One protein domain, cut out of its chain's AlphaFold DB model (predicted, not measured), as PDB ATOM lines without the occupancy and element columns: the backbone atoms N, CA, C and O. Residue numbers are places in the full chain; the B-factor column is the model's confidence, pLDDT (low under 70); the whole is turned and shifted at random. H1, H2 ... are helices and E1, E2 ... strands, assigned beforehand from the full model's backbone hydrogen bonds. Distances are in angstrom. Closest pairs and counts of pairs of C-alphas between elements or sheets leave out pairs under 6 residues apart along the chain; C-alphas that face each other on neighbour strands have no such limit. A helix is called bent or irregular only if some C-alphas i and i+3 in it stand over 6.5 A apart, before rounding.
ATOM      1  N   MET A   7      -0.227   2.552  17.438       92.81
ATOM      2  CA  MET A   7       1.093   2.582  16.817       92.81
ATOM      3  C   MET A   7       1.413   1.195  16.249       92.81
ATOM      4  O   MET A   7       1.440   0.213  16.993       92.81
ATOM      5  N   PHE A   8       1.652   1.099  14.941       92.88
ATOM      6  CA  PHE A   8       1.934  -0.172  14.265       92.88
ATOM      7  C   PHE A   8       3.439  -0.420  14.226       92.88
ATOM      8  O   PHE A   8       4.192   0.392  13.697       92.88
ATOM      9  N   LEU A   9       3.879  -1.552  14.768       90.81
ATOM     10  CA  LEU A   9       5.283  -1.969  14.780       90.81
ATOM     11  C   LEU A   9       5.678  -2.726  13.504       90.81
ATOM     12  O   LEU A   9       6.852  -2.776  13.147       90.81
ATOM     13  N   GLN A  10       4.701  -3.325  12.826       90.81
ATOM     14  CA  GLN A  10       4.864  -4.091  11.591       90.81
ATOM     15  C   GLN A  10       3.574  -4.027  10.764       90.81
ATOM     16  O   GLN A  10       2.537  -3.579  11.256       90.81
ATOM     17  N   ASN A  11       3.644  -4.460   9.503       92.75
ATOM     18  CA  ASN A  11       2.475  -4.571   8.632       92.75
ATOM     19  C   ASN A  11       1.453  -5.561   9.237       92.75
ATOM     20  O   ASN A  11       1.848  -6.576   9.811       92.75
ATOM     21  N   THR A  12       0.164  -5.232   9.125       95.00
ATOM     22  CA  THR A  12      -0.959  -6.028   9.652       95.00
ATOM     23  C   THR A  12      -2.062  -6.252   8.613       95.00
ATOM     24  O   THR A  12      -3.246  -6.308   8.955       95.00
ATOM     25  N   ASP A  13      -1.716  -6.309   7.329       95.19
ATOM     26  CA  ASP A  13      -2.676  -6.441   6.229       95.19
ATOM     27  C   ASP A  13      -3.450  -7.767   6.289       95.19
ATOM     28  O   ASP A  13      -4.569  -7.877   5.781       95.19
ATOM     29  N   GLU A  14      -2.916  -8.779   6.972       95.62
ATOM     30  CA  GLU A  14      -3.620 -10.029   7.233       95.62
ATOM     31  C   GLU A  14      -4.913  -9.833   8.037       95.62
ATOM     32  O   GLU A  14      -5.834 -10.639   7.906       95.62
ATOM     33  N   LEU A  15      -5.055  -8.737   8.794       96.19
ATOM     34  CA  LEU A  15      -6.302  -8.401   9.487       96.19
ATOM     35  C   LEU A  15      -7.476  -8.212   8.517       96.19
ATOM     36  O   LEU A  15      -8.617  -8.510   8.872       96.19
ATOM     37  N   PHE A  16      -7.230  -7.797   7.268       95.56
ATOM     38  CA  PHE A  16      -8.284  -7.673   6.253       95.56
ATOM     39  C   PHE A  16      -8.857  -9.024   5.798       95.56
ATOM     40  O   PHE A  16      -9.933  -9.068   5.193       95.56
ATOM     41  N   GLN A  17      -8.177 -10.128   6.119       96.19
ATOM     42  CA  GLN A  17      -8.661 -11.490   5.889       96.19
ATOM     43  C   GLN A  17      -9.618 -11.954   6.995       96.19
ATOM     44  O   GLN A  17     -10.240 -13.009   6.867       96.19
ATOM     45  N   CYS A  18      -9.776 -11.176   8.068       94.38
ATOM     46  CA  CYS A  18     -10.739 -11.466   9.119       94.38
ATOM     47  C   CYS A  18     -12.178 -11.223   8.638       94.38
ATOM     48  O   CYS A  18     -12.420 -10.352   7.802       94.38
ATOM     49  N   GLY A  19     -13.133 -12.019   9.123       92.69
ATOM     50  CA  GLY A  19     -14.465 -12.129   8.525       92.69
ATOM     51  C   GLY A  19     -15.392 -10.928   8.731       92.69
ATOM     52  O   GLY A  19     -15.299  -9.910   8.038       92.69
ATOM     53  N   HIS A  20     -16.382 -11.097   9.603       95.56
ATOM     54  CA  HIS A  20     -17.481 -10.160   9.827       95.56
ATOM     55  C   HIS A  20     -17.190  -9.166  10.947       95.56
ATOM     56  O   HIS A  20     -17.359  -7.967  10.734       95.56
ATOM     57  N   PHE A  21     -16.733  -9.641  12.103       97.44
ATOM     58  CA  PHE A  21     -16.298  -8.807  13.218       97.44
ATOM     59  C   PHE A  21     -15.163  -9.490  13.975       97.44
ATOM     60  O   PHE A  21     -15.280 -10.657  14.356       97.44
ATOM     61  N   CYS A  22     -14.063  -8.771  14.184       97.50
ATOM     62  CA  CYS A  22     -12.910  -9.298  14.894       97.50
ATOM     63  C   CYS A  22     -12.288  -8.250  15.799       97.50
ATOM     64  O   CYS A  22     -11.943  -7.173  15.323       97.50
ATOM     65  N   ALA A  23     -12.098  -8.573  17.074       97.31
ATOM     66  CA  ALA A  23     -11.542  -7.653  18.059       97.31
ATOM     67  C   ALA A  23     -10.569  -8.370  18.999       97.31
ATOM     68  O   ALA A  23     -10.612  -9.596  19.148       97.31
ATOM     69  N   VAL A  24      -9.679  -7.596  19.616       95.31
ATOM     70  CA  VAL A  24      -8.704  -8.093  20.592       95.31
ATOM     71  C   VAL A  24      -9.294  -8.019  21.996       95.31
ATOM     72  O   VAL A  24      -9.964  -7.054  22.352       95.31
ATOM     73  N   PHE A  25      -9.025  -9.030  22.820       94.12
ATOM     74  CA  PHE A  25      -9.463  -9.068  24.215       94.12
ATOM     75  C   PHE A  25      -8.451  -8.382  25.143       94.12
ATOM     76  O   PHE A  25      -7.293  -8.789  25.182       94.12
ATOM     77  N   ILE A  26      -8.886  -7.365  25.905       88.88
ATOM     78  CA  ILE A  26      -8.061  -6.711  26.951       88.88
ATOM     79  C   ILE A  26      -7.971  -7.551  28.216       88.88
ATOM     80  O   ILE A  26      -6.976  -7.529  28.936       88.88
ATOM     81  N   ASN A  27      -9.036  -8.284  28.506       87.88
ATOM     82  CA  ASN A  27      -9.101  -9.255  29.577       87.88
ATOM     83  C   ASN A  27      -9.911 -10.459  29.075       87.88
ATOM     84  O   ASN A  27     -10.500 -10.384  27.999       87.88
ATOM     85  N   PRO A  28      -9.970 -11.573  29.819       88.38
ATOM     86  CA  PRO A  28     -10.655 -12.773  29.352       88.38
ATOM     87  C   PRO A  28     -12.148 -12.618  29.033       88.38
ATOM     88  O   PRO A  28     -12.705 -13.548  28.471       88.38
ATOM     89  N   CYS A  29     -12.803 -11.508  29.388       90.56
ATOM     90  CA  CYS A  29     -14.248 -11.315  29.241       90.56
ATOM     91  C   CYS A  29     -14.621 -10.188  28.269       90.56
ATOM     92  O   CYS A  29     -15.683 -10.240  27.660       90.56
ATOM     93  N   ILE A  30     -13.779  -9.161  28.142       92.56
ATOM     94  CA  ILE A  30     -14.103  -7.917  27.442       92.56
ATOM     95  C   ILE A  30     -13.090  -7.689  26.324       92.56
ATOM     96  O   ILE A  30     -11.873  -7.735  26.540       92.56
ATOM     97  N   PHE A  31     -13.600  -7.401  25.127       95.50
ATOM     98  CA  PHE A  31     -12.780  -6.936  24.018       95.50
ATOM     99  C   PHE A  31     -12.595  -5.423  24.024       95.50
ATOM    100  O   PHE A  31     -13.388  -4.676  24.593       95.50
ATOM    101  N   HIS A  32     -11.502  -4.979  23.418       93.69
ATOM    102  CA  HIS A  32     -11.130  -3.580  23.311       93.69
ATOM    103  C   HIS A  32     -11.568  -3.032  21.962       93.69
ATOM    104  O   HIS A  32     -11.360  -3.653  20.921       93.69
ATOM    105  N   THR A  33     -12.177  -1.852  21.979       94.62
ATOM    106  CA  THR A  33     -12.685  -1.196  20.770       94.62
ATOM    107  C   THR A  33     -11.654  -0.347  20.038       94.62
ATOM    108  O   THR A  33     -11.938   0.108  18.941       94.62
ATOM    109  N   GLY A  34     -10.440  -0.195  20.568       93.31
ATOM    110  CA  GLY A  34      -9.414   0.623  19.920       93.31
ATOM    111  C   GLY A  34      -8.821   0.014  18.651       93.31
ATOM    112  O   GLY A  34      -8.249   0.742  17.841       93.31
ATOM    113  N   LEU A  35      -8.986  -1.292  18.426       95.62
ATOM    114  CA  LEU A  35      -8.723  -1.930  17.145       95.62
ATOM    115  C   LEU A  35      -9.703  -3.080  16.925       95.62
ATOM    116  O   LEU A  35      -9.743  -4.059  17.667       95.62
ATOM    117  N   PHE A  36     -10.457  -2.992  15.835       96.81
ATOM    118  CA  PHE A  36     -11.279  -4.104  15.372       96.81
ATOM    119  C   PHE A  36     -11.478  -4.084  13.861       96.81
ATOM    120  O   PHE A  36     -11.522  -3.034  13.209       96.81
ATOM    121  N   VAL A  37     -11.643  -5.269  13.292       97.12
ATOM    122  CA  VAL A  37     -12.006  -5.483  11.894       97.12
ATOM    123  C   VAL A  37     -13.511  -5.672  11.820       97.12
ATOM    124  O   VAL A  37     -14.092  -6.372  12.646       97.12
ATOM    125  N   LEU A  38     -14.150  -5.059  10.829       96.06
ATOM    126  CA  LEU A  38     -15.578  -5.227  10.596       96.06
ATOM    127  C   LEU A  38     -15.883  -5.289   9.101       96.06
ATOM    128  O   LEU A  38     -15.227  -4.634   8.289       96.06
ATOM    129  N   LYS A  39     -16.924  -6.035   8.745       96.12
ATOM    130  CA  LYS A  39     -17.587  -5.962   7.445       96.12
ATOM    131  C   LYS A  39     -18.753  -4.976   7.553       96.12
ATOM    132  O   LYS A  39     -19.689  -5.248   8.306       96.12
ATOM    133  N   PRO A  40     -18.730  -3.843   6.829       96.12
ATOM    134  CA  PRO A  40     -19.821  -2.881   6.890       96.12
ATOM    135  C   PRO A  40     -21.145  -3.527   6.475       96.12
ATOM    136  O   PRO A  40     -21.215  -4.222   5.460       96.12
ATOM    137  N   SER A  41     -22.195  -3.290   7.257       97.12
ATOM    138  CA  SER A  41     -23.545  -3.774   6.976       97.12
ATOM    139  C   SER A  41     -24.563  -2.753   7.463       97.12
ATOM    140  O   SER A  41     -24.539  -2.344   8.626       97.12
ATOM    141  N   MET A  42     -25.474  -2.352   6.572       98.12
ATOM    142  CA  MET A  42     -26.563  -1.444   6.932       98.12
ATOM    143  C   MET A  42     -27.529  -2.071   7.934       98.12
ATOM    144  O   MET A  42     -28.105  -1.342   8.737       98.12
ATOM    145  N   ASP A  43     -27.685  -3.394   7.909       98.31
ATOM    146  CA  ASP A  43     -28.565  -4.104   8.835       98.31
ATOM    147  C   ASP A  43     -27.990  -4.067  10.250       98.31
ATOM    148  O   ASP A  43     -28.682  -3.677  11.187       98.31
ATOM    149  N   VAL A  44     -26.690  -4.359  10.390       97.19
ATOM    150  CA  VAL A  44     -25.973  -4.264  11.672       97.19
ATOM    151  C   VAL A  44     -25.974  -2.822  12.177       97.19
ATOM    152  O   VAL A  44     -26.263  -2.581  13.341       97.19
ATOM    153  N   PHE A  45     -25.719  -1.843  11.307       97.88
ATOM    154  CA  PHE A  45     -25.726  -0.431  11.696       97.88
ATOM    155  C   PHE A  45     -27.099   0.046  12.192       97.88
ATOM    156  O   PHE A  45     -27.196   0.661  13.252       97.88
ATOM    157  N   LYS A  46     -28.175  -0.261  11.456       98.50
ATOM    158  CA  LYS A  46     -29.541   0.096  11.868       98.50
ATOM    159  C   LYS A  46     -29.944  -0.604  13.161       98.50
ATOM    160  O   LYS A  46     -30.612   0.012  13.986       98.50
ATOM    161  N   ASN A  47     -29.538  -1.860  13.341       98.31
ATOM    162  CA  ASN A  47     -29.787  -2.583  14.580       98.31
ATOM    163  C   ASN A  47     -29.032  -1.941  15.757       98.31
ATOM    164  O   ASN A  47     -29.669  -1.628  16.752       98.31
ATOM    165  N   MET A  48     -27.748  -1.592  15.613       97.69
ATOM    166  CA  MET A  48     -27.012  -0.846  16.649       97.69
ATOM    167  C   MET A  48     -27.710   0.469  17.036       97.69
ATOM    168  O   MET A  48     -27.840   0.768  18.220       97.69
ATOM    169  N   LEU A  49     -28.218   1.241  16.067       98.00
ATOM    170  CA  LEU A  49     -28.992   2.458  16.360       98.00
ATOM    171  C   LEU A  49     -30.293   2.164  17.119       98.00
ATOM    172  O   LEU A  49     -30.680   2.930  18.000       98.00
ATOM    173  N   HIS A  50     -30.973   1.068  16.779       98.31
ATOM    174  CA  HIS A  50     -32.163   0.628  17.498       98.31
ATOM    175  C   HIS A  50     -31.835   0.242  18.946       98.31
ATOM    176  O   HIS A  50     -32.510   0.712  19.856       98.31
ATOM    177  N   GLU A  51     -30.769  -0.532  19.159       98.00
ATOM    178  CA  GLU A  51     -30.292  -0.948  20.484       98.00
ATOM    179  C   GLU A  51     -29.913   0.244  21.374       98.00
ATOM    180  O   GLU A  51     -30.208   0.249  22.569       98.00
ATOM    181  N   LEU A  52     -29.334   1.300  20.790       96.38
ATOM    182  CA  LEU A  52     -29.113   2.571  21.486       96.38
ATOM    183  C   LEU A  52     -30.434   3.235  21.898       96.38
ATOM    184  O   LEU A  52     -30.558   3.713  23.023       96.38
ATOM    185  N   ALA A  53     -31.429   3.262  21.009       97.25
ATOM    186  CA  ALA A  53     -32.713   3.914  21.266       97.25
ATOM    187  C   ALA A  53     -33.552   3.201  22.341       97.25
ATOM    188  O   ALA A  53     -34.258   3.863  23.099       97.25
ATOM    189  N   VAL A  54     -33.474   1.868  22.419       97.31
ATOM    190  CA  VAL A  54     -34.174   1.072  23.447       97.31
ATOM    191  C   VAL A  54     -33.402   0.978  24.765       97.31
ATOM    192  O   VAL A  54     -33.907   0.398  25.722       97.31
ATOM    193  N   GLY A  55     -32.207   1.573  24.837       95.56
ATOM    194  CA  GLY A  55     -31.424   1.666  26.063       95.56
ATOM    195  C   GLY A  55     -30.732   0.360  26.449       95.56
ATOM    196  O   GLY A  55     -30.760  -0.010  27.623       95.56
ATOM    197  N   ARG A  56     -30.115  -0.336  25.481       96.12
ATOM    198  CA  ARG A  56     -29.207  -1.460  25.768       96.12
ATOM    199  C   ARG A  56     -28.203  -1.069  26.857       96.12
ATOM    200  O   ARG A  56     -27.710   0.058  26.888       96.12
ATOM    201  N   GLU A  57     -27.899  -2.022  27.734       94.12
ATOM    202  CA  GLU A  57     -26.927  -1.837  28.806       94.12
ATOM    203  C   GLU A  57     -25.570  -1.391  28.246       94.12
ATOM    204  O   GLU A  57     -25.009  -2.028  27.360       94.12
ATOM    205  N   ASN A  58     -25.041  -0.293  28.781       95.38
ATOM    206  CA  ASN A  58     -23.735   0.232  28.413       95.38
ATOM    207  C   ASN A  58     -22.959   0.595  29.692       95.38
ATOM    208  O   ASN A  58     -23.105   1.716  30.187       95.38
ATOM    209  N   PRO A  59     -22.180  -0.347  30.260       91.81
ATOM    210  CA  PRO A  59     -21.589  -0.188  31.590       91.81
ATOM    211  C   PRO A  59     -20.615   0.985  31.733       91.81
ATOM    212  O   PRO A  59     -20.523   1.564  32.814       91.81
ATOM    213  N   ASP A  60     -19.885   1.338  30.671       92.12
ATOM    214  CA  ASP A  60     -18.938   2.461  30.681       92.12
ATOM    215  C   ASP A  60     -19.509   3.748  30.063       92.12
ATOM    216  O   ASP A  60     -18.880   4.803  30.143       92.12
ATOM    217  N   GLY A  61     -20.710   3.680  29.478       94.12
ATOM    218  CA  GLY A  61     -21.361   4.806  28.811       94.12
ATOM    219  C   GLY A  61     -20.683   5.249  27.510       94.12
ATOM    220  O   GLY A  61     -21.019   6.313  26.991       94.12
ATOM    221  N   ALA A  62     -19.747   4.461  26.980       93.62
ATOM    222  CA  ALA A  62     -18.946   4.761  25.802       93.62
ATOM    223  C   ALA A  62     -19.142   3.697  24.707       93.62
ATOM    224  O   ALA A  62     -20.077   2.893  24.736       93.62
ATOM    225  N   ASP A  63     -18.294   3.729  23.685       94.50
ATOM    226  CA  ASP A  63     -18.286   2.751  22.600       94.50
ATOM    227  C   ASP A  63     -17.868   1.357  23.084       94.50
ATOM    228  O   ASP A  63     -18.426   0.367  22.610       94.50
ATOM    229  N   GLN A  64     -16.937   1.269  24.039       94.00
ATOM    230  CA  GLN A  64     -16.430  -0.006  24.535       94.00
ATOM    231  C   GLN A  64     -17.507  -0.845  25.226       94.00
ATOM    232  O   GLN A  64     -17.719  -1.996  24.834       94.00
ATOM    233  N   GLY A  65     -18.236  -0.283  26.184       94.81
ATOM    234  CA  GLY A  65     -19.325  -0.966  26.872       94.81
ATOM    235  C   GLY A  65     -20.474  -1.296  25.929       94.81
ATOM    236  O   GLY A  65     -20.982  -2.420  25.951       94.81
ATOM    237  N   PHE A  66     -20.831  -0.371  25.032       97.06
ATOM    238  CA  PHE A  66     -21.887  -0.616  24.053       97.06
ATOM    239  C   PHE A  66     -21.525  -1.766  23.109       97.06
ATOM    240  O   PHE A  66     -22.295  -2.718  22.987       97.06
ATOM    241  N   LEU A  67     -20.354  -1.729  22.468       96.56
ATOM    242  CA  LEU A  67     -19.953  -2.764  21.516       96.56
ATOM    243  C   LEU A  67     -19.753  -4.117  22.203       96.56
ATOM    244  O   LEU A  67     -20.192  -5.128  21.654       96.56
ATOM    245  N   ALA A  68     -19.172  -4.144  23.406       95.44
ATOM    246  CA  ALA A  68     -19.041  -5.370  24.192       95.44
ATOM    247  C   ALA A  68     -20.407  -5.995  24.512       95.44
ATOM    248  O   ALA A  68     -20.581  -7.203  24.361       95.44
ATOM    249  N   SER A  69     -21.396  -5.176  24.881       95.31
ATOM    250  CA  SER A  69     -22.765  -5.644  25.127       95.31
ATOM    251  C   SER A  69     -23.503  -6.067  23.848       95.31
ATOM    252  O   SER A  69     -24.409  -6.897  23.910       95.31
ATOM    253  N   TYR A  70     -23.162  -5.486  22.693       96.81
ATOM    254  CA  TYR A  70     -23.810  -5.745  21.405       96.81
ATOM    255  C   TYR A  70     -23.271  -7.010  20.719       96.81
ATOM    256  O   TYR A  70     -24.032  -7.723  20.065       96.81
ATOM    257  N   PHE A  71     -21.987  -7.331  20.906       96.12
ATOM    258  CA  PHE A  71     -21.346  -8.555  20.408       96.12
ATOM    259  C   PHE A  71     -20.934  -9.504  21.554       96.12
ATOM    260  O   PHE A  71     -19.753  -9.853  21.652       96.12
ATOM    261  N   PRO A  72     -21.869  -9.960  22.415       94.69
ATOM    262  CA  PRO A  72     -21.523 -10.779  23.579       94.69
ATOM    263  C   PRO A  72     -20.925 -12.133  23.171       94.69
ATOM    264  O   PRO A  72     -19.982 -12.617  23.795       94.69
ATOM    265  N   ASP A  73     -21.397 -12.693  22.053       95.38
ATOM    266  CA  ASP A  73     -20.970 -13.998  21.542       95.38
ATOM    267  C   ASP A  73     -19.517 -14.013  21.052       95.38
ATOM    268  O   ASP A  73     -18.998 -15.083  20.730       95.38
ATOM    269  N   LEU A  74     -18.847 -12.850  20.962       96.75
ATOM    270  CA  LEU A  74     -17.455 -12.775  20.516       96.75
ATOM    271  C   LEU A  74     -16.517 -13.556  21.448       96.75
ATOM    272  O   LEU A  74     -15.507 -14.091  20.991       96.75
ATOM    273  N   LEU A  75     -16.858 -13.636  22.737       95.50
ATOM    274  CA  LEU A  75     -16.086 -14.365  23.739       95.50
ATOM    275  C   LEU A  75     -15.895 -15.843  23.363       95.50
ATOM    276  O   LEU A  75     -14.790 -16.376  23.489       95.50
ATOM    277  N   ASP A  76     -16.943 -16.465  22.830       95.75
ATOM    278  CA  ASP A  76     -16.968 -17.886  22.475       95.75
ATOM    279  C   ASP A  76     -16.477 -18.163  21.044       95.75
ATOM    280  O   ASP A  76     -16.407 -19.314  20.609       95.75
ATOM    281  N   GLN A  77     -16.091 -17.126  20.294       96.88
ATOM    282  CA  GLN A  77     -15.602 -17.292  18.927       96.88
ATOM    283  C   GLN A  77     -14.182 -17.879  18.884       96.88
ATOM    284  O   GLN A  77     -13.380 -17.716  19.815       96.88
ATOM    285  N   PRO A  78     -13.811 -18.551  17.782       96.44
ATOM    286  CA  PRO A  78     -12.449 -19.024  17.589       96.44
ATOM    287  C   PRO A  78     -11.444 -17.869  17.477       96.44
ATOM    288  O   PRO A  78     -11.766 -16.751  17.069       96.44
ATOM    289  N   MET A  79     -10.187 -18.163  17.812       95.50
ATOM    290  CA  MET A  79      -9.071 -17.251  17.560       95.50
ATOM    291  C   MET A  79      -8.786 -17.163  16.058       95.50
ATOM    292  O   MET A  79      -8.684 -18.186  15.374       95.50
ATOM    293  N   PHE A  80      -8.610 -15.945  15.559       95.75
ATOM    294  CA  PHE A  80      -8.211 -15.664  14.191       95.75
ATOM    295  C   PHE A  80      -6.807 -16.202  13.922       95.75
ATOM    296  O   PHE A  80      -5.856 -15.886  14.638       95.75
ATOM    297  N   HIS A  81      -6.696 -16.976  12.848       94.31
ATOM    298  CA  HIS A  81      -5.430 -17.386  12.267       94.31
ATOM    299  C   HIS A  81      -5.492 -17.072  10.771       94.31
ATOM    300  O   HIS A  81      -6.416 -17.548  10.104       94.31
ATOM    301  N   PRO A  82      -4.559 -16.263  10.242       93.12
ATOM    302  CA  PRO A  82      -4.613 -15.849   8.851       93.12
ATOM    303  C   PRO A  82      -4.411 -17.061   7.926       93.12
ATOM    304  O   PRO A  82      -3.447 -17.815   8.102       93.12
ATOM    305  N   PRO A  83      -5.305 -17.296   6.951       93.62
ATOM    306  CA  PRO A  83      -5.150 -18.392   6.005       93.62
ATOM    307  C   PRO A  83      -3.981 -18.133   5.050       93.62
ATOM    308  O   PRO A  83      -3.863 -17.064   4.455       93.62
ATOM    309  N   ALA A  84      -3.154 -19.157   4.818       91.69
ATOM    310  CA  ALA A  84      -1.973 -19.059   3.950       91.69
ATOM    311  C   ALA A  84      -2.292 -18.621   2.506       91.69
ATOM    312  O   ALA A  84      -1.451 -18.037   1.830       91.69
ATOM    313  N   ASN A  85      -3.520 -18.871   2.047       92.44
ATOM    314  CA  ASN A  85      -3.967 -18.553   0.692       92.44
ATOM    315  C   ASN A  85      -4.510 -17.118   0.554       92.44
ATOM    316  O   ASN A  85      -5.002 -16.762  -0.515       92.44
ATOM    317  N   GLY A  86      -4.490 -16.312   1.624       89.94
ATOM    318  CA  GLY A  86      -4.976 -14.927   1.619       89.94
ATOM    319  C   GLY A  86      -6.498 -14.780   1.499       89.94
ATOM    320  O   GLY A  86      -7.005 -13.684   1.268       89.94
ATOM    321  N   THR A  87      -7.245 -15.879   1.622       94.19
ATOM    322  CA  THR A  87      -8.709 -15.882   1.524       94.19
ATOM    323  C   THR A  87      -9.333 -15.180   2.718       94.19
ATOM    324  O   THR A  87      -8.913 -15.388   3.852       94.19
ATOM    325  N   LYS A  88     -10.399 -14.414   2.497       94.81
ATOM    326  CA  LYS A  88     -11.159 -13.843   3.608       94.81
ATOM    327  C   LYS A  88     -11.981 -14.929   4.307       94.81
ATOM    328  O   LYS A  88     -12.673 -15.696   3.639       94.81
ATOM    329  N   LEU A  89     -11.894 -14.991   5.631       95.38
ATOM    330  CA  LEU A  89     -12.711 -15.881   6.454       95.38
ATOM    331  C   LEU A  89     -14.163 -15.390   6.523       95.38
ATOM    332  O   LEU A  89     -14.453 -14.226   6.244       95.38
ATOM    333  N   ASP A  90     -15.072 -16.276   6.919       95.31
ATOM    334  CA  ASP A  90     -16.476 -15.947   7.161       95.31
ATOM    335  C   ASP A  90     -16.819 -16.159   8.639       95.31
ATOM    336  O   ASP A  90     -16.401 -17.147   9.238       95.31
ATOM    337  N   GLY A  91     -17.558 -15.221   9.230       95.19
ATOM    338  CA  GLY A  91     -17.883 -15.222  10.662       95.19
ATOM    339  C   GLY A  91     -17.024 -14.294  11.530       95.19
ATOM    340  O   GLY A  91     -16.258 -13.465  11.034       95.19
ATOM    341  N   ASN A  92     -17.209 -14.396  12.845       97.25
ATOM    342  CA  ASN A  92     -16.578 -13.530  13.841       97.25
ATOM    343  C   ASN A  92     -15.398 -14.242  14.503       97.25
ATOM    344  O   ASN A  92     -15.440 -15.455  14.693       97.25
ATOM    345  N   TYR A  93     -14.355 -13.500  14.871       97.56
ATOM    346  CA  TYR A  93     -13.137 -14.093  15.425       97.56
ATOM    347  C   TYR A  93     -12.520 -13.235  16.520       97.56
ATOM    348  O   TYR A  93     -12.543 -12.009  16.472       97.56
ATOM    349  N   ARG A  94     -11.871 -13.887  17.480       96.88
ATOM    350  CA  ARG A  94     -11.029 -13.201  18.462       96.88
ATOM    351  C   ARG A  94      -9.644 -12.971  17.881       96.88
ATOM    352  O   ARG A  94      -9.027 -13.895  17.360       96.88
ATOM    353  N   LEU A  95      -9.136 -11.753  17.977       95.75
ATOM    354  CA  LEU A  95      -7.781 -11.439  17.538       95.75
ATOM    355  C   LEU A  95      -6.766 -11.734  18.659       95.75
ATOM    356  O   LEU A  95      -7.059 -11.493  19.834       95.75
ATOM    357  N   PRO A  96      -5.561 -12.233  18.324       94.25
ATOM    358  CA  PRO A  96      -4.448 -12.326  19.268       94.25
ATOM    359  C   PRO A  96      -4.131 -10.993  19.956       94.25
ATOM    360  O   PRO A  96      -4.150  -9.947  19.310       94.25
ATOM    361  N   LEU A  97      -3.758 -11.049  21.243       92.25
ATOM    362  CA  LEU A  97      -3.423  -9.872  22.064       92.25
ATOM    363  C   LEU A  97      -2.389  -8.953  21.402       92.25
ATOM    364  O   LEU A  97      -2.453  -7.735  21.521       92.25
ATOM    365  N   GLY A  98      -1.451  -9.540  20.665       91.88
ATOM    366  CA  GLY A  98      -0.398  -8.811  19.978       91.88
ATOM    367  C   GLY A  98      -0.869  -7.813  18.898       91.88
ATOM    368  O   GLY A  98      -0.115  -6.915  18.521       91.88
ATOM    369  N   TYR A  99      -2.125  -7.902  18.447       93.69
ATOM    370  CA  TYR A  99      -2.739  -6.901  17.565       93.69
ATOM    371  C   TYR A  99      -3.311  -5.689  18.299       93.69
ATOM    372  O   TYR A  99      -3.787  -4.778  17.634       93.69
ATOM    373  N   GLN A 100      -3.306  -5.658  19.632       92.00
ATOM    374  CA  GLN A 100      -3.717  -4.483  20.396       92.00
ATOM    375  C   GLN A 100      -3.127  -4.532  21.807       92.00
ATOM    376  O   GLN A 100      -3.788  -4.854  22.795       92.00
ATOM    377  N   MET A 101      -1.837  -4.238  21.887       90.38
ATOM    378  CA  MET A 101      -1.071  -4.323  23.120       90.38
ATOM    379  C   MET A 101      -1.137  -3.003  23.873       90.38
ATOM    380  O   MET A 101      -0.662  -1.987  23.373       90.38
ATOM    381  N   ASP A 102      -1.664  -3.006  25.093       90.38
ATOM    382  CA  ASP A 102      -1.600  -1.823  25.951       90.38
ATOM    383  C   ASP A 102      -0.130  -1.452  26.241       90.38
ATOM    384  O   ASP A 102       0.679  -2.291  26.651       90.38
ATOM    385  N   SER A 120       2.378  -6.734  17.025       91.94
ATOM    386  CA  SER A 120       2.027  -5.928  15.855       91.94
ATOM    387  C   SER A 120       1.626  -4.494  16.159       91.94
ATOM    388  O   SER A 120       2.077  -3.585  15.466       91.94
ATOM    389  N   VAL A 121       0.769  -4.278  17.155       92.44
ATOM    390  CA  VAL A 121       0.168  -2.960  17.401       92.44
ATOM    391  C   VAL A 121       0.208  -2.641  18.881       92.44
ATOM    392  O   VAL A 121      -0.116  -3.479  19.719       92.44
ATOM    393  N   VAL A 122       0.584  -1.409  19.189       92.31
ATOM    394  CA  VAL A 122       0.576  -0.849  20.536       92.31
ATOM    395  C   VAL A 122      -0.534   0.181  20.613       92.31
ATOM    396  O   VAL A 122      -0.620   1.049  19.750       92.31
ATOM    397  N   THR A 123      -1.347   0.120  21.657       93.06
ATOM    398  CA  THR A 123      -2.362   1.127  21.966       93.06
ATOM    399  C   THR A 123      -1.984   1.872  23.243       93.06
ATOM    400  O   THR A 123      -1.367   1.309  24.154       93.06
ATOM    401  N   PHE A 124      -2.343   3.151  23.320       92.88
ATOM    402  CA  PHE A 124      -2.090   4.006  24.479       92.88
ATOM    403  C   PHE A 124      -3.403   4.395  25.184       92.88
ATOM    404  O   PHE A 124      -3.685   5.588  25.296       92.88
ATOM    405  N   PRO A 125      -4.199   3.449  25.726       82.25
ATOM    406  CA  PRO A 125      -5.538   3.722  26.270       82.25
ATOM    407  C   PRO A 125      -5.512   4.515  27.589       82.25
ATOM    408  O   PRO A 125      -6.554   4.910  28.105       82.25
ATOM    409  N   SER A 126      -4.316   4.779  28.120       78.69
ATOM    410  CA  SER A 126      -4.041   5.542  29.335       78.69
ATOM    411  C   SER A 126      -4.734   6.909  29.402       78.69
ATOM    412  O   SER A 126      -5.183   7.475  28.402       78.69
TER     413      SER A 126
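Overview. This is residues 7 to 102 and 120 to 126 of the 156 residues of an uncharacterized protein of Hordeum vulgare subsp. vulgare (UniProt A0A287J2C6). A small, twisted sheet of three strands, E2, E1 and E3, stands at the middle of this domain, with the short helix H4 over E3 and the helix H3 beside E2. The longest helix, H2, lies off the sheet at one end of the long axis, while the long loop of residues 77 to 91 swings out at the other end as far as Ala 84; the short strand E4 joins the first residues, 7 to 8, and residues 101 to 102 in a small patch of its own. The printed part has 103 residues, with four named helices and four named strands in the order H1 E1 E2 H2 H3 H4 E3 E4; the sheet has the order E2 E1 E3 and is mixed. The class is mixed, helices and strands, though under half of the residues, 50, are in named elements. The whole is compact, with a radius of gyration of the C-alphas of 14.0 A, and spans 42 by 32 by 22 A.

Arrangement. Start at residues 7 to 8, which pair antiparallel with residues 121 to 122 of E4, residues 121 to 123; E4 pairs with no named strand. Residues 101 to 102 pair parallel with residues 122 to 123 of E4. Next comes H1, residues 13 to 17, which only grazes the sheet, with its residues 15 to 17. A tight link leads to the inner strand E1, residues 21 to 25, which forms a hairpin with the edge strand E2, residues 31 to 38. They run antiparallel at 156 degrees, and you find N 22 and O 37, and N 32 and O 24, each 2.8 A apart, within hydrogen-bond range. E2 bends by 100 degrees at residue 34. Look next at H2, residues 42 to 53, which is not on the sheet. H2 is close to but not clearly touching H3, residues 63 to 70: their closest C-alphas, those of Met 48 and Tyr 70, are 7.5 A apart. Their lines are about perpendicular, at 77 degrees. H3 only grazes the sheet, with its residues 63 to 68; its closest C-alphas to E2 are those of Gln 64 and Thr 33, 5.4 A apart. H4, residues 72 to 76, is on the sheet at a height of 8.1 A, over the edge strand E3, residues 92 to 95. The closest C-alphas of H4 and E3, those of Leu 74 and Arg 94, are 6.8 A apart. E3 is parallel to E1, at 31 degrees, with N 95 and O 23 within hydrogen-bond range at 2.9 A. In H2 and H3 every O i to N i+4 pair is within hydrogen-bond range; H1 and H4 each have 0 of 1, but 2 of 2 O i to N i+3 pairs. The sheet is strongly twisted, but only just, with C-alphas up to 4.1 A off its best plane.

Along the chain. Find C-alpha 13 at (-2.676, -6.441, 6.229), where H1 begins; it runs 7.8 A to Gln 17. E1 covers 13.0 A from Phe 21 to Phe 25, and E2 13.8 A from Phe 31 to Leu 38. Find C-alpha 42 at (-26.563, -1.444, 6.932); from there H2 runs 16.5 A to Ala 53. H3 spans 10.2 A from Asp 63 to Tyr 70. H4, from Pro 72 to Asp 76, is only just irregular: C-alphas 72 and 75 are 6.52 A apart. E3 runs from Asn 92 to Leu 95, and E4 from Val 121 to Thr 123, where C-alpha 123 stands at (-2.362, 1.127, 21.966).

Size, cuts and confidence. The two C-alphas farthest apart, those of Val 54 and Ala 84, are 42.7 A from each other. The link from H4 to E3 is long, with 15 residues. Residues 103 to 119 are not printed, and C-alphas 102 and 120 stand 11.5 A apart across the cut. No printed residue has a pLDDT under 70, and the mean of the printed part is 94.5.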